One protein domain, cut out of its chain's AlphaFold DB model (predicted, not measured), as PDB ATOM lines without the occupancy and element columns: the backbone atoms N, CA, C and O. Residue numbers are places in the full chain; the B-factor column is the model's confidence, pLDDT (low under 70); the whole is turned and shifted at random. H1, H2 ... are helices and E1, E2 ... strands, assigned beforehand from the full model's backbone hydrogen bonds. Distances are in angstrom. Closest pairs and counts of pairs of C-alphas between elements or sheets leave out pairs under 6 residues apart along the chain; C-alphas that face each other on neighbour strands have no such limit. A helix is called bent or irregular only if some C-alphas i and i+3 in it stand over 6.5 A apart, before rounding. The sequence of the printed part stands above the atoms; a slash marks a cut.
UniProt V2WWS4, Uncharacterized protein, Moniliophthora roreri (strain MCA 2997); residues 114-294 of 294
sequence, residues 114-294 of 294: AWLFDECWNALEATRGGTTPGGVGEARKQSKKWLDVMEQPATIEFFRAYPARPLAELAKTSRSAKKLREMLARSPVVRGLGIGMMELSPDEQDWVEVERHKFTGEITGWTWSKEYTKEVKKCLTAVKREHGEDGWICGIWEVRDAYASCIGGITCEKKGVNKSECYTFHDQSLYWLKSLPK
ATOM      1  N   ALA A 114     130.441  11.827 139.756       95.31
ATOM      2  CA  ALA A 114     129.240  10.990 139.877       95.31
ATOM      3  C   ALA A 114     129.324   9.968 141.026       95.31
ATOM      4  O   ALA A 114     128.387   9.845 141.809       95.31
ATOM      5  N   TRP A 115     130.477   9.308 141.193       95.50
ATOM      6  CA  TRP A 115     130.682   8.336 142.275       95.50
ATOM      7  C   TRP A 115     130.536   8.968 143.672       95.50
ATOM      8  O   TRP A 115     130.012   8.331 144.583       95.50
ATOM      9  N   LEU A 116     130.979  10.220 143.836       95.94
ATOM     10  CA  LEU A 116     130.920  10.938 145.108       95.94
ATOM     11  C   LEU A 116     129.483  11.358 145.410       95.94
ATOM     12  O   LEU A 116     129.022  11.200 146.540       95.94
ATOM     13  N   PHE A 117     128.761  11.826 144.387       95.88
ATOM     14  CA  PHE A 117     127.335  12.115 144.494       95.88
ATOM     15  C   PHE A 117     126.561  10.882 144.973       95.88
ATOM     16  O   PHE A 117     125.819  10.973 145.950       95.88
ATOM     17  N   ASP A 118     126.764   9.734 144.323       95.62
ATOM     18  CA  ASP A 118     126.035   8.504 144.636       95.62
ATOM     19  C   ASP A 118     126.327   8.023 146.069       95.62
ATOM     20  O   ASP A 118     125.410   7.649 146.801       95.62
ATOM     21  N   GLU A 119     127.580   8.089 146.530       95.62
ATOM     22  CA  GLU A 119     127.926   7.731 147.910       95.62
ATOM     23  C   GLU A 119     127.356   8.700 148.950       95.62
ATOM     24  O   GLU A 119     126.823   8.258 149.970       95.62
ATOM     25  N   CYS A 120     127.409  10.011 148.700       95.88
ATOM     26  CA  CYS A 120     126.793  11.000 149.582       95.88
ATOM     27  C   CYS A 120     125.270  10.844 149.633       95.88
ATOM     28  O   CYS A 120     124.670  10.969 150.704       95.88
ATOM     29  N   TRP A 121     124.642  10.540 148.498       94.88
ATOM     30  CA  TRP A 121     123.212  10.270 148.426       94.88
ATOM     31  C   TRP A 121     122.843   9.023 149.234       94.88
ATOM     32  O   TRP A 121     121.940   9.071 150.068       94.88
ATOM     33  N   ASN A 122     123.595   7.933 149.070       92.75
ATOM     34  CA  ASN A 122     123.405   6.704 149.841       92.75
ATOM     35  C   ASN A 122     123.613   6.922 151.347       92.75
ATOM     36  O   ASN A 122     122.854   6.397 152.162       92.75
ATOM     37  N   ALA A 123     124.605   7.730 151.734       93.19
ATOM     38  CA  ALA A 123     124.834   8.091 153.130       93.19
ATOM     39  C   ALA A 123     123.653   8.880 153.717       93.19
ATOM     40  O   ALA A 123     123.262   8.648 154.860       93.19
ATOM     41  N   LEU A 124     123.053   9.778 152.934       93.69
ATOM     42  CA  LEU A 124     121.855  10.516 153.325       93.69
ATOM     43  C   LEU A 124     120.617   9.614 153.433       93.69
ATOM     44  O   LEU A 124     119.871   9.739 154.407       93.69
ATOM     45  N   GLU A 125     120.417   8.683 152.498       91.31
ATOM     46  CA  GLU A 125     119.360   7.661 152.565       91.31
ATOM     47  C   GLU A 125     119.485   6.796 153.826       91.31
ATOM     48  O   GLU A 125     118.488   6.543 154.506       91.31
ATOM     49  N   ALA A 126     120.707   6.410 154.205       88.19
ATOM     50  CA  ALA A 126     120.950   5.618 155.411       88.19
ATOM     51  C   ALA A 126     120.491   6.332 156.700       88.19
ATOM     52  O   ALA A 126     120.052   5.677 157.646       88.19
ATOM     53  N   THR A 127     120.491   7.673 156.728       88.81
ATOM     54  CA  THR A 127     119.984   8.446 157.883       88.81
ATOM     55  C   THR A 127     118.466   8.378 158.064       88.81
ATOM     56  O   THR A 127     117.952   8.816 159.093       88.81
ATOM     57  N   ARG A 128     117.720   7.835 157.089       85.38
ATOM     58  CA  ARG A 128     116.249   7.780 157.114       85.38
ATOM     59  C   ARG A 128     115.687   6.769 158.123       85.38
ATOM     60  O   ARG A 128     114.488   6.783 158.375       85.38
ATOM     61  N   GLY A 129     116.520   5.905 158.710       76.88
ATOM     62  CA  GLY A 129     116.105   5.007 159.797       76.88
ATOM     63  C   GLY A 129     115.125   3.905 159.377       76.88
ATOM     64  O   GLY A 129     114.280   3.499 160.167       76.88
ATOM     65  N   GLY A 130     115.198   3.432 158.128       71.88
ATOM     66  CA  GLY A 130     114.415   2.287 157.644       71.88
ATOM     67  C   GLY A 130     112.924   2.549 157.397       71.88
ATOM     68  O   GLY A 130     112.234   1.663 156.901       71.88
ATOM     69  N   THR A 131     112.401   3.750 157.668       70.31
ATOM     70  CA  THR A 131     111.001   4.067 157.355       70.31
ATOM     71  C   THR A 131     110.826   4.131 155.838       70.31
ATOM     72  O   THR A 131     111.467   4.940 155.164       70.31
ATOM     73  N   THR A 132     110.003   3.254 155.261       71.50
ATOM     74  CA  THR A 132     109.602   3.327 153.847       71.50
ATOM     75  C   THR A 132     108.914   4.677 153.593       71.50
ATOM     76  O   THR A 132     108.152   5.110 154.456       71.50
ATOM     77  N   PRO A 133     109.161   5.380 152.470       63.94
ATOM     78  CA  PRO A 133     108.562   6.692 152.254       63.94
ATOM     79  C   PRO A 133     107.042   6.538 152.142       63.94
ATOM     80  O   PRO A 133     106.561   5.720 151.353       63.94
ATOM     81  N   GLY A 134     106.286   7.343 152.884       58.34
ATOM     82  CA  GLY A 134     104.843   7.504 152.751       58.34
ATOM     83  C   GLY A 134     104.504   8.209 151.437       58.34
ATOM     84  O   GLY A 134     104.221   9.404 151.377       58.34
ATOM     85  N   GLY A 135     104.562   7.465 150.335       78.12
ATOM     86  CA  GLY A 135     104.144   7.915 149.009       78.12
ATOM     87  C   GLY A 135     105.057   8.945 148.320       78.12
ATOM     88  O   GLY A 135     106.052   9.443 148.845       78.12
ATOM     89  N   VAL A 136     104.686   9.282 147.080       75.31
ATOM     90  CA  VAL A 136     105.472  10.131 146.156       75.31
ATOM     91  C   VAL A 136     105.735  11.539 146.719       75.31
ATOM     92  O   VAL A 136     106.754  12.162 146.415       75.31
ATOM     93  N   GLY A 137     104.820  12.061 147.542       77.44
ATOM     94  CA  GLY A 137     104.948  13.384 148.153       77.44
ATOM     95  C   GLY A 137     106.083  13.476 149.175       77.44
ATOM     96  O   GLY A 137     106.800  14.478 149.196       77.44
ATOM     97  N   GLU A 138     106.275  12.440 149.991       82.56
ATOM     98  CA  GLU A 138     107.352  12.391 150.985       82.56
ATOM     99  C   GLU A 138     108.715  12.202 150.332       82.56
ATOM    100  O   GLU A 138     109.641  12.940 150.665       82.56
ATOM    101  N   ALA A 139     108.810  11.324 149.328       80.81
ATOM    102  CA  ALA A 139     110.036  11.144 148.552       80.81
ATOM    103  C   ALA A 139     110.534  12.475 147.964       80.81
ATOM    104  O   ALA A 139     111.695  12.835 148.130       80.81
ATOM    105  N   ARG A 140     109.642  13.286 147.373       82.69
ATOM    106  CA  ARG A 140     110.015  14.607 146.827       82.69
ATOM    107  C   ARG A 140     110.476  15.599 147.892       82.69
ATOM    108  O   ARG A 140     111.429  16.342 147.659       82.69
ATOM    109  N   LYS A 141     109.792  15.654 149.041       86.31
ATOM    110  CA  LYS A 141     110.207  16.511 150.166       86.31
ATOM    111  C   LYS A 141     111.589  16.098 150.671       86.31
ATOM    112  O   LYS A 141     112.409  16.967 150.961       86.31
ATOM    113  N   GLN A 142     111.848  14.796 150.718       88.81
ATOM    114  CA  GLN A 142     113.118  14.236 151.146       88.81
ATOM    115  C   GLN A 142     114.247  14.551 150.156       88.81
ATOM    116  O   GLN A 142     115.269  15.089 150.572       88.81
ATOM    117  N   SER A 143     114.041  14.334 148.852       89.75
ATOM    118  CA  SER A 143     115.021  14.704 147.822       89.75
ATOM    119  C   SER A 143     115.350  16.193 147.876       89.75
ATOM    120  O   SER A 143     116.516  16.566 147.844       89.75
ATOM    121  N   LYS A 144     114.336  17.060 148.033       93.62
ATOM    122  CA  LYS A 144     114.562  18.503 148.200       93.62
ATOM    123  C   LYS A 144     115.490  18.786 149.382       93.62
ATOM    124  O   LYS A 144     116.440  19.542 149.230       93.62
ATOM    125  N   LYS A 145     115.219  18.174 150.535       93.38
ATOM    126  CA  LYS A 145     116.013  18.350 151.752       93.38
ATOM    127  C   LYS A 145     117.460  17.884 151.575       93.38
ATOM    128  O   LYS A 145     118.366  18.542 152.065       93.38
ATOM    129  N   TRP A 146     117.694  16.778 150.878       94.44
ATOM    130  CA  TRP A 146     119.053  16.309 150.593       94.44
ATOM    131  C   TRP A 146     119.805  17.202 149.625       94.44
ATOM    132  O   TRP A 146     120.979  17.471 149.856       94.44
ATOM    133  N   LEU A 147     119.132  17.733 148.604       94.88
ATOM    134  CA  LEU A 147     119.724  18.760 147.749       94.88
ATOM    135  C   LEU A 147     120.085  20.005 148.566       94.88
ATOM    136  O   LEU A 147     121.197  20.502 148.442       94.88
ATOM    137  N   ASP A 148     119.206  20.443 149.478       94.25
ATOM    138  CA  ASP A 148     119.498  21.558 150.387       94.25
ATOM    139  C   ASP A 148     120.734  21.279 151.273       94.25
ATOM    140  O   ASP A 148     121.419  22.221 151.658       94.25
ATOM    141  N   VAL A 149     121.039  20.012 151.596       94.62
ATOM    142  CA  VAL A 149     122.256  19.597 152.327       94.62
ATOM    143  C   VAL A 149     123.490  19.561 151.416       94.62
ATOM    144  O   VAL A 149     124.558  20.033 151.809       94.62
ATOM    145  N   MET A 150     123.361  19.013 150.207       94.31
ATOM    146  CA  MET A 150     124.464  18.905 149.244       94.31
ATOM    147  C   MET A 150     124.924  20.266 148.711       94.31
ATOM    148  O   MET A 150     126.097  20.436 148.392       94.31
ATOM    149  N   GLU A 151     124.024  21.248 148.660       94.75
ATOM    150  CA  GLU A 151     124.322  22.621 148.244       94.75
ATOM    151  C   GLU A 151     124.970  23.473 149.359       94.75
ATOM    152  O   GLU A 151     125.364  24.614 149.110       94.75
ATOM    153  N   GLN A 152     125.098  22.963 150.594       93.38
ATOM    154  CA  GLN A 152     125.692  23.739 151.690       93.38
ATOM    155  C   GLN A 152     127.197  23.971 151.474       93.38
ATOM    156  O   GLN A 152     127.905  23.053 151.056       93.38
ATOM    157  N   PRO A 153     127.741  25.147 151.850       91.50
ATOM    158  CA  PRO A 153     129.168  25.438 151.704       91.50
ATOM    159  C   PRO A 153     130.095  24.410 152.367       91.50
ATOM    160  O   PRO A 153     131.088  24.015 151.767       91.50
ATOM    161  N   ALA A 154     129.748  23.924 153.564       85.81
ATOM    162  CA  ALA A 154     130.539  22.913 154.273       85.81
ATOM    163  C   ALA A 154     130.612  21.584 153.500       85.81
ATOM    164  O   ALA A 154     131.652  20.929 153.458       85.81
ATOM    165  N   THR A 155     129.517  21.215 152.841       89.38
ATOM    166  CA  THR A 155     129.432  20.033 151.984       89.38
ATOM    167  C   THR A 155     130.294  20.208 150.727       89.38
ATOM    168  O   THR A 155     131.053  19.314 150.363       89.38
ATOM    169  N   ILE A 156     130.293  21.405 150.131       89.88
ATOM    170  CA  ILE A 156     131.174  21.752 149.005       89.88
ATOM    171  C   ILE A 156     132.658  21.685 149.410       89.88
ATOM    172  O   ILE A 156     133.482  21.170 148.652       89.88
ATOM    173  N   GLU A 157     133.023  22.181 150.594       91.00
ATOM    174  CA  GLU A 157     134.393  22.074 151.116       91.00
ATOM    175  C   GLU A 157     134.812  20.620 151.352       91.00
ATOM    176  O   GLU A 157     135.930  20.241 150.996       91.00
ATOM    177  N   PHE A 158     133.904  19.790 151.875       92.25
ATOM    178  CA  PHE A 158     134.118  18.350 152.007       92.25
ATOM    179  C   PHE A 158     134.408  17.694 150.646       92.25
ATOM    180  O   PHE A 158     135.355  16.918 150.536       92.25
ATOM    181  N   PHE A 159     133.688  18.059 149.579       90.56
ATOM    182  CA  PHE A 159     133.927  17.510 148.236       90.56
ATOM    183  C   PHE A 159     135.269  17.928 147.639       90.56
ATOM    184  O   PHE A 159     135.942  17.128 146.990       90.56
ATOM    185  N   ARG A 160     135.705  19.163 147.904       91.38
ATOM    186  CA  ARG A 160     137.012  19.669 147.453       91.38
ATOM    187  C   ARG A 160     138.197  18.981 148.133       91.38
ATOM    188  O   ARG A 160     139.331  19.178 147.708       91.38
ATOM    189  N   ALA A 161     137.965  18.200 149.189       92.50
ATOM    190  CA  ALA A 161     139.022  17.434 149.836       92.50
ATOM    191  C   ALA A 161     139.466  16.206 149.019       92.50
ATOM    192  O   ALA A 161     140.555  15.690 149.281       92.50
ATOM    193  N   TYR A 162     138.656  15.746 148.057       94.69
ATOM    194  CA  TYR A 162     138.967  14.568 147.252       94.69
ATOM    195  C   TYR A 162     139.868  14.926 146.067       94.69
ATOM    196  O   TYR A 162     139.543  15.844 145.311       94.69
ATOM    197  N   PRO A 163     140.972  14.188 145.856       95.19
ATOM    198  CA  PRO A 163     141.746  14.303 144.630       95.19
ATOM    199  C   PRO A 163     140.935  13.792 143.430       95.19
ATOM    200  O   PRO A 163     139.926  13.096 143.580       95.19
ATOM    201  N   ALA A 164     141.392  14.104 142.219       94.31
ATOM    202  CA  ALA A 164     140.807  13.526 141.016       94.31
ATOM    203  C   ALA A 164     140.999  11.998 141.007       94.31
ATOM    204  O   ALA A 164     142.093  11.485 141.263       94.31
ATOM    205  N   ARG A 165     139.927  11.261 140.701       96.00
ATOM    206  CA  ARG A 165     139.994   9.807 140.531       96.00
ATOM    207  C   ARG A 165     140.626   9.485 139.170       96.00
ATOM    208  O   ARG A 165     140.199  10.075 138.176       96.00
ATOM    209  N   PRO A 166     141.623   8.586 139.094       96.50
ATOM    210  CA  PRO A 166     142.213   8.201 137.820       96.50
ATOM    211  C   PRO A 166     141.160   7.517 136.944       96.50
ATOM    212  O   PRO A 166     140.359   6.718 137.425       96.50
ATOM    213  N   LEU A 167     141.174   7.837 135.649       94.62
ATOM    214  CA  LEU A 167     140.343   7.153 134.650       94.62
ATOM    215  C   LEU A 167     140.937   5.798 134.245       94.62
ATOM    216  O   LEU A 167     140.220   4.928 133.760       94.62
ATOM    217  N   ALA A 168     142.250   5.633 134.417       95.25
ATOM    218  CA  ALA A 168     142.930   4.374 134.172       95.25
ATOM    219  C   ALA A 168     142.658   3.390 135.315       95.25
ATOM    220  O   ALA A 168     142.678   3.756 136.489       95.25
ATOM    221  N   GLU A 169     142.450   2.126 134.962       95.38
ATOM    222  CA  GLU A 169     142.416   1.036 135.930       95.38
ATOM    223  C   GLU A 169     143.833   0.514 136.181       95.38
ATOM    224  O   GLU A 169     144.671   0.460 135.274       95.38
ATOM    225  N   LEU A 170     144.092   0.051 137.402       95.25
ATOM    226  CA  LEU A 170     145.333  -0.646 137.703       95.25
ATOM    227  C   LEU A 170     145.409  -1.947 136.877       95.25
ATOM    228  O   LEU A 170     144.450  -2.722 136.813       95.25
ATOM    229  N   ALA A 171     146.561  -2.217 136.259       95.19
ATOM    230  CA  ALA A 171     146.722  -3.334 135.327       95.19
ATOM    231  C   ALA A 171     146.247  -4.683 135.914       95.19
ATOM    232  O   ALA A 171     146.722  -5.143 136.956       95.19
ATOM    233  N   LYS A 172     145.301  -5.348 135.235       94.56
ATOM    234  CA  LYS A 172     144.674  -6.605 135.703       94.56
ATOM    235  C   LYS A 172     145.640  -7.789 135.739       94.56
ATOM    236  O   LYS A 172     145.530  -8.646 136.607       94.56
ATOM    237  N   THR A 173     146.599  -7.814 134.820       94.56
ATOM    238  CA  THR A 173     147.593  -8.887 134.676       94.56
ATOM    239  C   THR A 173     148.834  -8.690 135.550       94.56
ATOM    240  O   THR A 173     149.677  -9.582 135.618       94.56
ATOM    241  N   SER A 174     148.962  -7.545 136.226       97.44
ATOM    242  CA  SER A 174     150.139  -7.222 137.031       97.44
ATOM    243  C   SER A 174     150.203  -8.054 138.308       97.44
ATOM    244  O   SER A 174     149.205  -8.248 139.011       97.44
ATOM    245  N   ARG A 175     151.409  -8.531 138.639       97.88
ATOM    246  CA  ARG A 175     151.624  -9.380 139.818       97.88
ATOM    247  C   ARG A 175     151.435  -8.585 141.107       97.88
ATOM    248  O   ARG A 175     150.824  -9.100 142.045       97.88
ATOM    249  N   SER A 176     151.948  -7.355 141.174       98.38
ATOM    250  CA  SER A 176     151.759  -6.486 142.343       98.38
ATOM    251  C   SER A 176     150.300  -6.068 142.526       98.38
ATOM    252  O   SER A 176     149.809  -6.094 143.653       98.38
ATOM    253  N   ALA A 177     149.587  -5.768 141.436       98.25
ATOM    254  CA  ALA A 177     148.171  -5.417 141.471       98.25
ATOM    255  C   ALA A 177     147.304  -6.597 141.918       98.25
ATOM    256  O   ALA A 177     146.451  -6.445 142.789       98.25
ATOM    257  N   LYS A 178     147.562  -7.799 141.384       98.19
ATOM    258  CA  LYS A 178     146.896  -9.029 141.826       98.19
ATOM    259  C   LYS A 178     147.093  -9.256 143.325       98.19
ATOM    260  O   LYS A 178     146.117  -9.476 144.030       98.19
ATOM    261  N   LYS A 179     148.326  -9.120 143.821       98.25
ATOM    262  CA  LYS A 179     148.621  -9.280 145.251       98.25
ATOM    263  C   LYS A 179     147.919  -8.232 146.122       98.25
ATOM    264  O   LYS A 179     147.443  -8.573 147.200       98.25
ATOM    265  N   LEU A 180     147.847  -6.975 145.671       98.31
ATOM    266  CA  LEU A 180     147.087  -5.934 146.366       98.31
ATOM    267  C   LEU A 180     145.607  -6.324 146.468       98.31
ATOM    268  O   LEU A 180     145.057  -6.311 147.562       98.31
ATOM    269  N   ARG A 181     144.986  -6.738 145.362       98.12
ATOM    270  CA  ARG A 181     143.574  -7.148 145.340       98.12
ATOM    271  C   ARG A 181     143.302  -8.389 146.179       98.12
ATOM    272  O   ARG A 181     142.301  -8.423 146.875       98.12
ATOM    273  N   GLU A 182     144.196  -9.376 146.165       96.94
ATOM    274  CA  GLU A 182     144.118 -10.540 147.059       96.94
ATOM    275  C   GLU A 182     144.191 -10.121 148.533       96.94
ATOM    276  O   GLU A 182     143.461 -10.661 149.358       96.94
ATOM    277  N   MET A 183     145.030  -9.134 148.872       96.81
ATOM    278  CA  MET A 183     145.076  -8.576 150.224       96.81
ATOM    279  C   MET A 183     143.758  -7.876 150.584       96.81
ATOM    280  O   MET A 183     143.218  -8.114 151.663       96.81
ATOM    281  N   LEU A 184     143.224  -7.050 149.678       96.50
ATOM    282  CA  LEU A 184     141.966  -6.316 149.866       96.50
ATOM    283  C   LEU A 184     140.744  -7.239 149.940       96.50
ATOM    284  O   LEU A 184     139.851  -7.000 150.741       96.50
ATOM    285  N   ALA A 185     140.727  -8.334 149.182       95.06
ATOM    286  CA  ALA A 185     139.654  -9.330 149.210       95.06
ATOM    287  C   ALA A 185     139.562 -10.085 150.547       95.06
ATOM    288  O   ALA A 185     138.526 -10.666 150.850       95.06
ATOM    289  N   ARG A 186     140.631 -10.071 151.353       93.06
ATOM    290  CA  ARG A 186     140.640 -10.615 152.721       93.06
ATOM    291  C   ARG A 186     140.130  -9.619 153.763       93.06
ATOM    292  O   ARG A 186     140.153  -9.936 154.947       93.06
ATOM    293  N   SER A 187     139.750  -8.410 153.348       91.38
ATOM    294  CA  SER A 187     139.255  -7.391 154.262       91.38
ATOM    295  C   SER A 187     137.917  -7.827 154.872       91.38
ATOM    296  O   SER A 187     136.996  -8.149 154.121       91.38
ATOM    297  N   PRO A 188     137.784  -7.824 156.206       85.19
ATOM    298  CA  PRO A 188     136.535  -8.171 156.874       85.19
ATOM    299  C   PRO A 188     135.461  -7.114 156.602       85.19
ATOM    300  O   PRO A 188     135.734  -5.911 156.629       85.19
ATOM    301  N   VAL A 189     134.231  -7.560 156.347       85.94
ATOM    302  CA  VAL A 189     133.097  -6.682 156.038       85.94
ATOM    303  C   VAL A 189     132.326  -6.395 157.324       85.94
ATOM    304  O   VAL A 189     131.489  -7.176 157.756       85.94
ATOM    305  N   VAL A 190     132.599  -5.241 157.924       82.25
ATOM    306  CA  VAL A 190     131.928  -4.742 159.135       82.25
ATOM    307  C   VAL A 190     130.681  -3.913 158.787       82.25
ATOM    308  O   VAL A 190     129.816  -3.653 159.627       82.25
ATOM    309  N   ARG A 191     130.550  -3.482 157.527       67.94
ATOM    310  CA  ARG A 191     129.446  -2.632 157.067       67.94
ATOM    311  C   ARG A 191     128.092  -3.341 157.216       67.94
ATOM    312  O   ARG A 191     127.850  -4.375 156.607       67.94
ATOM    313  N   GLY A 192     127.187  -2.736 157.990       62.94
ATOM    314  CA  GLY A 192     125.847  -3.272 158.288       62.94
ATOM    315  C   GLY A 192     125.703  -3.829 159.706       62.94
ATOM    316  O   GLY A 192     124.585  -4.006 160.184       62.94
ATOM    317  N   LEU A 193     126.820  -4.017 160.408       61.44
ATOM    318  CA  LEU A 193     126.844  -4.395 161.813       61.44
ATOM    319  C   LEU A 193     126.732  -3.113 162.639       61.44
ATOM    320  O   LEU A 193     127.692  -2.357 162.778       61.44
ATOM    321  N   GLY A 194     125.528  -2.790 163.112       63.06
ATOM    322  CA  GLY A 194     125.329  -1.630 163.983       63.06
ATOM    323  C   GLY A 194     126.325  -1.642 165.152       63.06
ATOM    324  O   GLY A 194     126.656  -2.705 165.671       63.06
ATOM    325  N   ILE A 195     126.770  -0.456 165.583       65.56
ATOM    326  CA  ILE A 195     127.856  -0.214 166.563       65.56
ATOM    327  C   ILE A 195     127.704  -0.988 167.899       65.56
ATOM    328  O   ILE A 195     128.655  -1.077 168.668       65.56
ATOM    329  N   GLY A 196     126.542  -1.588 168.185       58.31
ATOM    330  CA  GLY A 196     126.231  -2.196 169.480       58.31
ATOM    331  C   GLY A 196     125.979  -3.706 169.547       58.31
ATOM    332  O   GLY A 196     125.683  -4.150 170.649       58.31
ATOM    333  N   MET A 197     126.020  -4.498 168.460       55.09
ATOM    334  CA  MET A 197     125.391  -5.842 168.497       55.09
ATOM    335  C   MET A 197     126.134  -7.027 167.856       55.09
ATOM    336  O   MET A 197     125.495  -8.053 167.637       55.09
ATOM    337  N   MET A 198     127.445  -6.977 167.587       65.88
ATOM    338  CA  MET A 198     128.098  -8.190 167.069       65.88
ATOM    339  C   MET A 198     129.510  -8.463 167.580       65.88
ATOM    340  O   MET A 198     130.347  -7.567 167.686       65.88
ATOM    341  N   GLU A 199     129.741  -9.745 167.862       74.12
ATOM    342  CA  GLU A 199     131.054 -10.356 168.010       74.12
ATOM    343  C   GLU A 199     131.599 -10.609 166.600       74.12
ATOM    344  O   GLU A 199     131.030 -11.390 165.839       74.12
ATOM    345  N   LEU A 200     132.680  -9.913 166.234       78.50
ATOM    346  CA  LEU A 200     133.478 -10.291 165.068       78.50
ATOM    347  C   LEU A 200     133.952 -11.731 165.257       78.50
ATOM    348  O   LEU A 200     134.339 -12.104 166.372       78.50
ATOM    349  N   SER A 201     133.977 -12.518 164.181       83.31
ATOM    350  CA  SER A 201     134.614 -13.830 164.258       83.31
ATOM    351  C   SER A 201     136.090 -13.672 164.662       83.31
ATOM    352  O   SER A 201     136.691 -12.631 164.375       83.31
ATOM    353  N   PRO A 202     136.700 -14.667 165.331       83.75
ATOM    354  CA  PRO A 202     138.102 -14.584 165.740       83.75
ATOM    355  C   PRO A 202     139.040 -14.202 164.586       83.75
ATOM    356  O   PRO A 202     139.918 -13.365 164.761       83.75
ATOM    357  N   ASP A 203     138.779 -14.727 163.386       81.94
ATOM    358  CA  ASP A 203     139.568 -14.429 162.190       81.94
ATOM    359  C   ASP A 203     139.420 -12.972 161.727       81.94
ATOM    360  O   ASP A 203     140.363 -12.409 161.181       81.94
ATOM    361  N   GLU A 204     138.260 -12.341 161.930       84.38
ATOM    362  CA  GLU A 204     138.026 -10.935 161.574       84.38
ATOM    363  C   GLU A 204     138.654  -9.970 162.587       84.38
ATOM    364  O   GLU A 204     139.065  -8.870 162.207       84.38
ATOM    365  N   GLN A 205     138.775 -10.379 163.855       84.44
ATOM    366  CA  GLN A 205     139.381  -9.566 164.917       84.44
ATOM    367  C   GLN A 205     140.861  -9.262 164.654       84.44
ATOM    368  O   GLN A 205     141.332  -8.186 165.014       84.44
ATOM    369  N   ASP A 206     141.579 -10.143 163.954       87.50
ATOM    370  CA  ASP A 206     142.985  -9.917 163.588       87.50
ATOM    371  C   ASP A 206     143.168  -8.763 162.580       87.50
ATOM    372  O   ASP A 206     144.246  -8.165 162.457       87.50
ATOM    373  N   TRP A 207     142.110  -8.418 161.840       89.69
ATOM    374  CA  TRP A 207     142.169  -7.456 160.737       89.69
ATOM    375  C   TRP A 207     141.449  -6.136 161.026       89.69
ATOM    376  O   TRP A 207     141.616  -5.185 160.257       89.69
ATOM    377  N   VAL A 208     140.683  -6.044 162.119       92.31
ATOM    378  CA  VAL A 208     139.937  -4.838 162.511       92.31
ATOM    379  C   VAL A 208     140.279  -4.420 163.932       92.31
ATOM    380  O   VAL A 208     140.247  -5.217 164.861       92.31
ATOM    381  N   GLU A 209     140.516  -3.130 164.119       91.94
ATOM    382  CA  GLU A 209     140.582  -2.496 165.428       91.94
ATOM    383  C   GLU A 209     139.279  -1.731 165.707       91.94
ATOM    384  O   GLU A 209     138.769  -0.983 164.866       91.94
ATOM    385  N   VAL A 210     138.742  -1.909 166.917       90.56
ATOM    386  CA  VAL A 210     137.618  -1.117 167.431       90.56
ATOM    387  C   VAL A 210     138.142   0.253 167.845       90.56
ATOM    388  O   VAL A 210     138.982   0.359 168.742       90.56
ATOM    389  N   GLU A 211     137.602   1.318 167.264       90.12
ATOM    390  CA  GLU A 211     137.844   2.668 167.758       90.12
ATOM    391  C   GLU A 211     136.890   2.948 168.919       90.12
ATOM    392  O   GLU A 211     135.672   2.834 168.778       90.12
ATOM    393  N   ARG A 212     137.441   3.302 170.083       91.38
ATOM    394  CA  ARG A 212     136.665   3.659 171.275       91.38
ATOM    395  C   ARG A 212     136.895   5.111 171.651       91.38
ATOM    396  O   ARG A 212     138.028   5.602 171.641       91.38
ATOM    397  N   HIS A 213     135.826   5.786 172.052       92.00
ATOM    398  CA  HIS A 213     135.908   7.111 172.634       92.00
ATOM    399  C   HIS A 213     136.756   7.053 173.911       92.00
ATOM    400  O   HIS A 213     136.478   6.272 174.821       92.00
ATOM    401  N   LYS A 214     137.787   7.903 173.997       92.25
ATOM    402  CA  LYS A 214     138.802   7.839 175.064       92.25
ATOM    403  C   LYS A 214     138.236   7.981 176.479       92.25
ATOM    404  O   LYS A 214     138.851   7.482 177.413       92.25
ATOM    405  N   PHE A 215     137.109   8.676 176.636       93.69
ATOM    406  CA  PHE A 215     136.533   8.979 177.949       93.69
ATOM    407  C   PHE A 215     135.344   8.089 178.312       93.69
ATOM    408  O   PHE A 215     135.204   7.719 179.470       93.69
ATOM    409  N   THR A 216     134.487   7.754 177.343       93.00
ATOM    410  CA  THR A 216     133.263   6.972 177.604       93.00
ATOM    411  C   THR A 216     133.469   5.478 177.367       93.00
ATOM    412  O   THR A 216     132.668   4.676 177.832       93.00
ATOM    413  N   GLY A 217     134.528   5.080 176.647       89.94
ATOM    414  CA  GLY A 217     134.768   3.689 176.243       89.94
ATOM    415  C   GLY A 217     133.806   3.175 175.162       89.94
ATOM    416  O   GLY A 217     133.971   2.049 174.677       89.94
ATOM    417  N   GLU A 218     132.834   4.000 174.766       88.81
ATOM    418  CA  GLU A 218     131.864   3.706 173.716       88.81
ATOM    419  C   GLU A 218     132.574   3.501 172.384       88.81
ATOM    420  O   GLU A 218     133.550   4.183 172.069       88.81
ATOM    421  N   ILE A 219     132.079   2.552 171.597       87.88
ATOM    422  CA  ILE A 219     132.605   2.294 170.260       87.88
ATOM    423  C   ILE A 219     132.224   3.479 169.370       87.88
ATOM    424  O   ILE A 219     131.049   3.782 169.196       87.88
ATOM    425  N   THR A 220     133.223   4.156 168.814       86.94
ATOM    426  CA  THR A 220     133.046   5.276 167.880       86.94
ATOM    427  C   THR A 220     133.161   4.841 166.430       86.94
ATOM    428  O   THR A 220     132.738   5.574 165.540       86.94
ATOM    429  N   GLY A 221     133.732   3.665 166.177       88.62
ATOM    430  CA  GLY A 221     133.877   3.136 164.835       88.62
ATOM    431  C   GLY A 221     134.775   1.914 164.776       88.62
ATOM    432  O   GLY A 221     135.156   1.332 165.791       88.62
ATOM    433  N   TRP A 222     135.117   1.555 163.549       90.69
ATOM    434  CA  TRP A 222     135.985   0.440 163.214       90.69
ATOM    435  C   TRP A 222     137.044   0.936 162.237       90.69
ATOM    436  O   TRP A 222     136.787   1.835 161.436       90.69
ATOM    437  N   THR A 223     138.234   0.351 162.289       93.75
ATOM    438  CA  THR A 223     139.312   0.631 161.341       93.75
ATOM    439  C   THR A 223     140.114  -0.636 161.075       93.75
ATOM    440  O   THR A 223     140.032  -1.585 161.845       93.75
ATOM    441  N   TRP A 224     140.888  -0.693 159.992       95.44
ATOM    442  CA  TRP A 224     141.791  -1.829 159.802       95.44
ATOM    443  C   TRP A 224     142.868  -1.848 160.877       95.44
ATOM    444  O   TRP A 224     143.395  -0.794 161.243       95.44
ATOM    445  N   SER A 225     143.253  -3.048 161.309       95.12
ATOM    446  CA  SER A 225     144.372  -3.215 162.228       95.12
ATOM    447  C   SER A 225     145.654  -2.609 161.658       95.12
ATOM    448  O   SER A 225     145.839  -2.459 160.435       95.12
ATOM    449  N   LYS A 226     146.571  -2.224 162.546       95.25
ATOM    450  CA  LYS A 226     147.875  -1.673 162.150       95.25
ATOM    451  C   LYS A 226     148.662  -2.665 161.299       95.25
ATOM    452  O   LYS A 226     149.318  -2.258 160.336       95.25
ATOM    453  N   GLU A 227     148.564  -3.950 161.616       95.31
ATOM    454  CA  GLU A 227     149.194  -5.060 160.909       95.31
ATOM    455  C   GLU A 227     148.635  -5.189 159.486       95.31
ATOM    456  O   GLU A 227     149.414  -5.191 158.526       95.31
ATOM    457  N   TYR A 228     147.305  -5.188 159.320       95.44
ATOM    458  CA  TYR A 228     146.678  -5.197 157.994       95.44
ATOM    459  C   TYR A 228     147.088  -3.972 157.175       95.44
ATOM    460  O   TYR A 228     147.554  -4.084 156.039       95.44
ATOM    461  N   THR A 229     146.991  -2.790 157.788       96.00
ATOM    462  CA  THR A 229     147.358  -1.507 157.178       96.00
ATOM    463  C   THR A 229     148.809  -1.514 156.690       96.00
ATOM    464  O   THR A 229     149.114  -0.986 155.615       96.00
ATOM    465  N   LYS A 230     149.725  -2.126 157.450       96.38
ATOM    466  CA  LYS A 230     151.137  -2.279 157.078       96.38
ATOM    467  C   LYS A 230     151.309  -3.177 155.851       96.38
ATOM    468  O   LYS A 230     152.059  -2.807 154.943       96.38
ATOM    469  N   GLU A 231     150.615  -4.311 155.780       96.81
ATOM    470  CA  GLU A 231     150.691  -5.208 154.619       96.81
ATOM    471  C   GLU A 231     150.037  -4.601 153.363       96.81
ATOM    472  O   GLU A 231     150.598  -4.720 152.268       96.81
ATOM    473  N   VAL A 232     148.936  -3.850 153.502       97.44
ATOM    474  CA  VAL A 232     148.349  -3.067 152.395       97.44
ATOM    475  C   VAL A 232     149.353  -2.036 151.872       97.44
ATOM    476  O   VAL A 232     149.621  -1.984 150.669       97.44
ATOM    477  N   LYS A 233     149.996  -1.262 152.760       97.69
ATOM    478  CA  LYS A 233     151.031  -0.283 152.374       97.69
ATOM    479  C   LYS A 233     152.218  -0.938 151.669       97.69
ATOM    480  O   LYS A 233     152.730  -0.395 150.693       97.69
ATOM    481  N   LYS A 234     152.636  -2.126 152.103       97.94
ATOM    482  CA  LYS A 234     153.686  -2.909 151.433       97.94
ATOM    483  C   LYS A 234     153.274  -3.339 150.022       97.94
ATOM    484  O   LYS A 234     154.102  -3.280 149.111       97.94
ATOM    485  N   CYS A 235     152.013  -3.725 149.821       98.38
ATOM    486  CA  CYS A 235     151.476  -4.016 148.491       98.38
ATOM    487  C   CYS A 235     151.452  -2.762 147.604       98.38
ATOM    488  O   CYS A 235     151.920  -2.823 146.469       98.38
ATOM    489  N   LEU A 236     151.028  -1.609 148.134       98.25
ATOM    490  CA  LEU A 236     151.076  -0.326 147.418       98.25
ATOM    491  C   LEU A 236     152.500   0.066 147.005       98.25
ATOM    492  O   LEU A 236     152.709   0.505 145.878       98.25
ATOM    493  N   THR A 237     153.499  -0.137 147.869       98.12
ATOM    494  CA  THR A 237     154.912   0.092 147.521       98.12
ATOM    495  C   THR A 237     155.369  -0.816 146.377       98.12
ATOM    496  O   THR A 237     156.105  -0.377 145.494       98.12
ATOM    497  N   ALA A 238     154.926  -2.078 146.357       98.25
ATOM    498  CA  ALA A 238     155.226  -2.990 145.255       98.25
ATOM    499  C   ALA A 238     154.563  -2.542 143.941       98.25
ATOM    500  O   ALA A 238     155.223  -2.583 142.905       98.25
ATOM    501  N   VAL A 239     153.313  -2.065 143.997       98.19
ATOM    502  CA  VAL A 239     152.602  -1.484 142.847       98.19
ATOM    503  C   VAL A 239     153.330  -0.247 142.328       98.19
ATOM    504  O   VAL A 239     153.610  -0.172 141.136       98.19
ATOM    505  N   LYS A 240     153.728   0.672 143.216       97.81
ATOM    506  CA  LYS A 240     154.490   1.877 142.857       97.81
ATOM    507  C   LYS A 240     155.806   1.547 142.154       97.81
ATOM    508  O   LYS A 240     156.190   2.211 141.201       97.81
ATOM    509  N   ARG A 241     156.507   0.507 142.612       98.00
ATOM    510  CA  ARG A 241     157.765   0.064 141.996       98.00
ATOM    511  C   ARG A 241     157.565  -0.529 140.598       98.00
ATOM    512  O   ARG A 241     158.450  -0.382 139.766       98.00
ATOM    513  N   GLU A 242     156.457  -1.228 140.360       98.12
ATOM    514  CA  GLU A 242     156.172  -1.882 139.074       98.12
ATOM    515  C   GLU A 242     155.542  -0.920 138.051       98.12
ATOM    516  O   GLU A 242     155.889  -0.979 136.876       98.12
ATOM    517  N   HIS A 243     154.659  -0.018 138.495       97.56
ATOM    518  CA  HIS A 243     153.805   0.818 137.633       97.56
ATOM    519  C   HIS A 243     154.044   2.327 137.783       97.56
ATOM    520  O   HIS A 243     153.311   3.128 137.209       97.56
ATOM    521  N   GLY A 244     155.039   2.735 138.572       97.00
ATOM    522  CA  GLY A 244     155.318   4.143 138.845       97.00
ATOM    523  C   GLY A 244     154.215   4.835 139.652       97.00
ATOM    524  O   GLY A 244     153.480   4.208 140.422       97.00
ATOM    525  N   GLU A 245     154.123   6.156 139.494       97.19
ATOM    526  CA  GLU A 245     153.179   6.988 140.248       97.19
ATOM    527  C   GLU A 245     151.725   6.707 139.859       97.19
ATOM    528  O   GLU A 245     150.880   6.567 140.737       97.19
ATOM    529  N   ASP A 246     151.443   6.533 138.567       96.88
ATOM    530  CA  ASP A 246     150.081   6.320 138.067       96.88
ATOM    531  C   ASP A 246     149.466   5.038 138.632       96.88
ATOM    532  O   ASP A 246     148.336   5.041 139.126       96.88
ATOM    533  N   GLY A 247     150.227   3.937 138.644       97.44
ATOM    534  CA  GLY A 247     149.756   2.696 139.254       97.44
ATOM    535  C   GLY A 247     149.597   2.804 140.767       97.44
ATOM    536  O   GLY A 247     148.676   2.211 141.328       97.44
ATOM    537  N   TRP A 248     150.443   3.586 141.443       97.56
ATOM    538  CA  TRP A 248     150.286   3.851 142.873       97.56
ATOM    539  C   TRP A 248     149.015   4.652 143.180       97.56
ATOM    540  O   TRP A 248     148.285   4.277 144.096       97.56
ATOM    541  N   ILE A 249     148.709   5.686 142.385       97.25
ATOM    542  CA  ILE A 249     147.468   6.465 142.490       97.25
ATOM    543  C   ILE A 249     146.255   5.546 142.296       97.25
ATOM    544  O   ILE A 249     145.354   5.543 143.135       97.25
ATOM    545  N   CYS A 250     146.249   4.715 141.248       97.69
ATOM    546  CA  CYS A 250     145.172   3.747 141.009       97.69
ATOM    547  C   CYS A 250     145.030   2.754 142.171       97.69
ATOM    548  O   CYS A 250     143.923   2.503 142.642       97.69
ATOM    549  N   GLY A 251     146.150   2.232 142.681       97.75
ATOM    550  CA  GLY A 251     146.164   1.324 143.825       97.75
ATOM    551  C   GLY A 251     145.604   1.960 145.097       97.75
ATOM    552  O   GLY A 251     144.857   1.309 145.818       97.75
ATOM    553  N   ILE A 252     145.912   3.231 145.372       98.00
ATOM    554  CA  ILE A 252     145.346   3.958 146.518       98.00
ATOM    555  C   ILE A 252     143.823   4.082 146.407       98.00
ATOM    556  O   ILE A 252     143.131   3.905 147.409       98.00
ATOM    557  N   TRP A 253     143.298   4.354 145.211       97.94
ATOM    558  CA  TRP A 253     141.852   4.401 144.997       97.94
ATOM    559  C   TRP A 253     141.195   3.031 145.200       97.94
ATOM    560  O   TRP A 253     140.193   2.970 145.904       97.94
ATOM    561  N   GLU A 254     141.798   1.933 144.721       98.00
ATOM    562  CA  GLU A 254     141.293   0.578 145.017       98.00
ATOM    563  C   GLU A 254     141.277   0.284 146.527       98.00
ATOM    564  O   GLU A 254     140.323  -0.298 147.042       98.00
ATOM    565  N   VAL A 255     142.305   0.725 147.262       97.75
ATOM    566  CA  VAL A 255     142.351   0.589 148.727       97.75
ATOM    567  C   VAL A 255     141.246   1.406 149.395       97.75
ATOM    568  O   VAL A 255     140.589   0.906 150.308       97.75
ATOM    569  N   ARG A 256     141.020   2.645 148.944       97.12
ATOM    570  CA  ARG A 256     139.936   3.501 149.436       97.12
ATOM    571  C   ARG A 256     138.580   2.837 149.219       97.12
ATOM    572  O   ARG A 256     137.779   2.807 150.147       97.12
ATOM    573  N   ASP A 257     138.338   2.309 148.022       96.75
ATOM    574  CA  ASP A 257     137.072   1.665 147.668       96.75
ATOM    575  C   ASP A 257     136.830   0.414 148.515       96.75
ATOM    576  O   ASP A 257     135.748   0.262 149.077       96.75
ATOM    577  N   ALA A 258     137.852  -0.430 148.685       96.56
ATOM    578  CA  ALA A 258     137.780  -1.600 149.559       96.56
ATOM    579  C   ALA A 258     137.528  -1.210 151.027       96.56
ATOM    580  O   ALA A 258     136.721  -1.829 151.719       96.56
ATOM    581  N   TYR A 259     138.172  -0.144 151.511       96.06
ATOM    582  CA  TYR A 259     137.925   0.372 152.857       96.06
ATOM    583  C   TYR A 259     136.480   0.874 153.011       96.06
ATOM    584  O   TYR A 259     135.826   0.576 154.012       96.06
ATOM    585  N   ALA A 260     135.972   1.615 152.021       94.94
ATOM    586  CA  ALA A 260     134.614   2.161 152.004       94.94
ATOM    587  C   ALA A 260     133.524   1.087 151.811       94.94
ATOM    588  O   ALA A 260     132.383   1.267 152.237       94.94
ATOM    589  N   SER A 261     133.841  -0.044 151.178       92.94
ATOM    590  CA  SER A 261     132.904  -1.165 151.072       92.94
ATOM    591  C   SER A 261     132.835  -1.993 152.350       92.94
ATOM    592  O   SER A 261     131.759  -2.486 152.685       92.94
ATOM    593  N   CYS A 262     133.959  -2.146 153.052       91.62
ATOM    594  CA  CYS A 262     134.086  -3.125 154.128       91.62
ATOM    595  C   CYS A 262     133.962  -2.523 155.528       91.62
ATOM    596  O   CYS A 262     133.256  -3.080 156.360       91.62
ATOM    597  N   ILE A 263     134.625  -1.399 155.802       89.50
ATOM    598  CA  ILE A 263     134.731  -0.848 157.160       89.50
ATOM    599  C   ILE A 263     133.990   0.471 157.301       89.50
ATOM    600  O   ILE A 263     133.162   0.625 158.195       89.50
ATOM    601  N   GLY A 264     134.315   1.427 156.435       90.06
ATOM    602  CA  GLY A 264     133.900   2.813 156.595       90.06
ATOM    603  C   GLY A 264     133.354   3.382 155.300       90.06
ATOM    604  O   GLY A 264     132.487   2.795 154.662       90.06
ATOM    605  N   GLY A 265     133.869   4.544 154.914       94.00
ATOM    606  CA  GLY A 265     133.409   5.297 153.752       94.00
ATOM    607  C   GLY A 265     132.622   6.533 154.162       94.00
ATOM    608  O   GLY A 265     132.693   6.979 155.311       94.00
ATOM    609  N   ILE A 266     131.881   7.088 153.206       95.69
ATOM    610  CA  ILE A 266     131.087   8.290 153.431       95.69
ATOM    611  C   ILE A 266     129.889   7.954 154.319       95.69
ATOM    612  O   ILE A 266     129.045   7.122 153.982       95.69
ATOM    613  N   THR A 267     129.805   8.641 155.451       93.81
ATOM    614  CA  THR A 267     128.666   8.630 156.362       93.81
ATOM    615  C   THR A 267     128.120  10.042 156.513       93.81
ATOM    616  O   THR A 267     128.803  11.035 156.251       93.81
ATOM    617  N   CYS A 268     126.850  10.139 156.900       94.25
ATOM    618  CA  CYS A 268     126.201  11.409 157.167       94.25
ATOM    619  C   CYS A 268     125.623  11.377 158.579       94.25
ATOM    620  O   CYS A 268     124.786  10.535 158.898       94.25
ATOM    621  N   GLU A 269     126.083  12.284 159.432       91.75
ATOM    622  CA  GLU A 269     125.567  12.442 160.782       91.75
ATOM    623  C   GLU A 269     124.523  13.558 160.792       91.75
ATOM    624  O   GLU A 269     124.776  14.684 160.353       91.75
ATOM    625  N   LYS A 270     123.335  13.247 161.311       91.94
ATOM    626  CA  LYS A 270     122.283  14.230 161.544       91.94
ATOM    627  C   LYS A 270     122.464  14.820 162.944       91.94
ATOM    628  O   LYS A 270     122.195  14.145 163.933       91.94
ATOM    629  N   LYS A 271     122.880  16.084 163.028       89.50
ATOM    630  CA  LYS A 271     123.034  16.837 164.281       89.50
ATOM    631  C   LYS A 271     121.883  17.816 164.475       89.50
ATOM    632  O   LYS A 271     121.433  18.454 163.529       89.50
ATOM    633  N   GLY A 272     121.443  17.983 165.718       80.88
ATOM    634  CA  GLY A 272     120.473  19.010 166.099       80.88
ATOM    635  C   GLY A 272     119.400  18.495 167.050       80.88
ATOM    636  O   GLY A 272     118.863  17.404 166.877       80.88
ATOM    637  N   VAL A 273     119.082  19.315 168.050       59.09
ATOM    638  CA  VAL A 273     117.934  19.137 168.941       59.09
ATOM    639  C   VAL A 273     116.888  20.163 168.497       59.09
ATOM    640  O   VAL A 273     117.170  21.359 168.502       59.09
ATOM    641  N   ASN A 274     115.691  19.718 168.102       65.44
ATOM    642  CA  ASN A 274     114.600  20.539 167.536       65.44
ATOM    643  C   ASN A 274     114.825  21.051 166.090       65.44
ATOM    644  O   ASN A 274     115.688  20.564 165.370       65.44
ATOM    645  N   LYS A 275     113.965  21.987 165.641       70.19
ATOM    646  CA  LYS A 275     113.643  22.390 164.247       70.19
ATOM    647  C   LYS A 275     114.811  22.738 163.295       70.19
ATOM    648  O   LYS A 275     114.536  22.972 162.120       70.19
ATOM    649  N   SER A 276     116.068  22.788 163.743       80.44
ATOM    650  CA  SER A 276     117.237  22.982 162.872       80.44
ATOM    651  C   SER A 276     118.051  21.692 162.775       80.44
ATOM    652  O   SER A 276     118.988  21.459 163.540       80.44
ATOM    653  N   GLU A 277     117.678  20.842 161.829       87.25
ATOM    654  CA  GLU A 277     118.461  19.654 161.506       87.25
ATOM    655  C   GLU A 277     119.658  20.067 160.640       87.25
ATOM    656  O   GLU A 277     119.485  20.624 159.557       87.25
ATOM    657  N   CYS A 278     120.864  19.804 161.129       89.75
ATOM    658  CA  CYS A 278     122.112  19.958 160.396       89.75
ATOM    659  C   CYS A 278     122.620  18.575 159.987       89.75
ATOM    660  O   CYS A 278     122.481  17.605 160.732       89.75
ATOM    661  N   TYR A 279     123.210  18.484 158.805       93.62
ATOM    662  CA  TYR A 279     123.796  17.255 158.292       93.62
ATOM    663  C   TYR A 279     125.286  17.485 158.090       93.62
ATOM    664  O   TYR A 279     125.693  18.510 157.548       93.62
ATOM    665  N   THR A 280     126.110  16.552 158.549       93.88
ATOM    666  CA  THR A 280     127.563  16.623 158.388       93.88
ATOM    667  C   THR A 280     128.059  15.335 157.762       93.88
ATOM    668  O   THR A 280     127.765  14.249 158.255       93.88
ATOM    669  N   PHE A 281     128.796  15.455 156.660       95.50
ATOM    670  CA  PHE A 281     129.452  14.314 156.036       95.50
ATOM    671  C   PHE A 281     130.794  14.025 156.701       95.50
ATOM    672  O   PHE A 281     131.560  14.935 157.026       95.50
ATOM    673  N   HIS A 282     131.086  12.741 156.851       94.69
ATOM    674  CA  HIS A 282     132.359  12.223 157.322       94.69
ATOM    675  C   HIS A 282     132.807  11.121 156.362       94.69
ATOM    676  O   HIS A 282     131.979  10.350 155.895       94.69
ATOM    677  N   ASP A 283     134.101  11.030 156.054       95.75
ATOM    678  CA  ASP A 283     134.648   9.888 155.315       95.75
ATOM    679  C   ASP A 283     135.955   9.433 155.958       95.75
ATOM    680  O   ASP A 283     136.967  10.134 155.919       95.75
ATOM    681  N   GLN A 284     135.932   8.249 156.563       93.56
ATOM    682  CA  GLN A 284     137.125   7.631 157.146       93.56
ATOM    683  C   GLN A 284     138.109   7.160 156.064       93.56
ATOM    684  O   GLN A 284     139.325   7.183 156.267       93.56
ATOM    685  N   SER A 285     137.606   6.799 154.882       95.06
ATOM    686  CA  SER A 285     138.409   6.298 153.766       95.06
ATOM    687  C   SER A 285     139.295   7.384 153.136       95.06
ATOM    688  O   SER A 285     140.336   7.063 152.556       95.06
ATOM    689  N   LEU A 286     138.979   8.673 153.354       95.19
ATOM    690  CA  LEU A 286     139.836   9.807 152.977       95.19
ATOM    691  C   LEU A 286     141.250   9.699 153.558       95.19
ATOM    692  O   LEU A 286     142.176  10.274 152.989       95.19
ATOM    693  N   TYR A 287     141.449   8.961 154.659       95.12
ATOM    694  CA  TYR A 287     142.779   8.663 155.201       95.12
ATOM    695  C   TYR A 287     143.756   8.169 154.123       95.12
ATOM    696  O   TYR A 287     144.897   8.630 154.084       95.12
ATOM    697  N   TRP A 288     143.298   7.293 153.224       95.88
ATOM    698  CA  TRP A 288     144.117   6.705 152.162       95.88
ATOM    699  C   TRP A 288     144.444   7.687 151.038       95.88
ATOM    700  O   TRP A 288     145.488   7.570 150.403       95.88
ATOM    701  N   LEU A 289     143.592   8.691 150.831       96.25
ATOM    702  CA  LEU A 289     143.749   9.693 149.779       96.25
ATOM    703  C   LEU A 289     144.632  10.875 150.208       96.25
ATOM    704  O   LEU A 289     145.097  11.624 149.355       96.25
ATOM    705  N   LYS A 290     144.924  11.037 151.509       93.81
ATOM    706  CA  LYS A 290     145.725  12.164 152.039       93.81
ATOM    707  C   LYS A 290     147.138  12.258 151.462       93.81
ATOM    708  O   LYS A 290     147.724  13.336 151.505       93.81
ATOM    709  N   SER A 291     147.703  11.148 150.988       88.56
ATOM    710  CA  SER A 291     149.041  11.123 150.391       88.56
ATOM    711  C   SER A 291     149.058  11.477 148.906       88.56
ATOM    712  O   SER A 291     150.143  11.612 148.346       88.56
ATOM    713  N   LEU A 292     147.896  11.588 148.261       91.06
ATOM    714  CA  LEU A 292     147.814  11.956 146.855       91.06
ATOM    715  C   LEU A 292     148.005  13.468 146.673       91.06
ATOM    716  O   LEU A 292     147.609  14.250 147.545       91.06
ATOM    717  N   PRO A 293     148.596  13.897 145.544       82.12
ATOM    718  CA  PRO A 293     148.598  15.306 145.178       82.12
ATOM    719  C   PRO A 293     147.153  15.803 145.016       82.12
ATOM    720  O   PRO A 293     146.301  15.083 144.490       82.12
ATOM    721  N   LYS A 294     146.892  17.017 145.509       78.38
ATOM    722  CA  LYS A 294     145.611  17.714 145.354       78.38
ATOM    723  C   LYS A 294     145.582  18.530 144.072       78.38
ATOM    724  O   LYS A 294     146.641  19.112 143.745       78.38
TER     725      LYS A 294
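What this domain is: This is residues 114 to 294 of the 294 residues of an uncharacterized protein of Moniliophthora roreri (strain MCA 2997) (UniProt V2WWS4). Two lobes stand side by side: in one, H1 packs on the strand hairpin E3 and E4, with H2 and H3 at E4; in the other, the long helix H6 folds back on itself and H4 packs on both its arms, three rods in a triangle. A second hairpin, E1 and E2, lies over the ends of H6a and H6b, with H5 just before it. The printed part has 181 residues, in the order H1 H2 H3 H4 H5 E1 E2 H6 E3 E4 H7, with two antiparallel sheets of two strands. The class is mostly helix; the whole is compact, with a radius of gyration of the C-alphas of 18.4 A, and spans 54 by 38 by 31 A.

How they stand to each other: Begin at H1, residues 114 to 126, and compare it with the hairpin E3, residues 266 to 271, and E4, residues 278 to 283: the closest C-alphas of H1 and E3, Ala 123 and Thr 267, are 5.0 A apart. Within this antiparallel hairpin, N 267 and O 282 are within hydrogen-bond range at 2.8 A. H2, residues 135 to 150, is close to H1 but not clearly touching, closest at the C-alphas of Leu 124 and Trp 146, 7.0 A. H3, residues 153 to 159, comes closest to E4 at the C-alphas of Thr 155 and Phe 281, 7.0 A. Look next at H6, residues 226 to 262, assigned as one helix by its hydrogen bonds but bent: C-alphas 242 and 245 are 9.4 A apart. Its arms H6a, 226 to 242, and H6b, 245 to 262, touch at a shallow tilt of 30 degrees, opposite ways, closest at the C-alphas of Lys 240 and Trp 248, 4.6 A. H4, residues 175 to 185, touches H6a, closest at the C-alphas of Ser 176 and Val 239, 5.1 A. H7, residues 286 to 289, touches H6b, closest at the C-alphas of Arg 256 and Trp 288, 5.9 A. After H5, residues 202 to 205, comes the antiparallel hairpin E1, residues 208 to 212, and E2, residues 219 to 224, with N 209 and O 223 at 2.8 A; E1 is near H6a. In H1, H2, H3, H4, H6a and H6b every O i to N i+4 pair is within hydrogen-bond range; H5 and H7 are too short for one.

Where its parts are: Find C-alpha 114 at (129.240, 10.990, 139.877); from there H1 runs 18.4 A. H2 measures 23.1 A, H6a 24.5 A, and H6b 25.7 A, ending at C-alpha 262 at (134.086, -3.125, 154.128).

The domain as a whole: The farthest C-alphas, Arg 175 and Lys 275, are 55.2 A apart. There is no cut; the links H3 to H4 and H4 to H5 are long. Residues 133 to 134, 191 to 198 and 273 to 274 have pLDDT under 70.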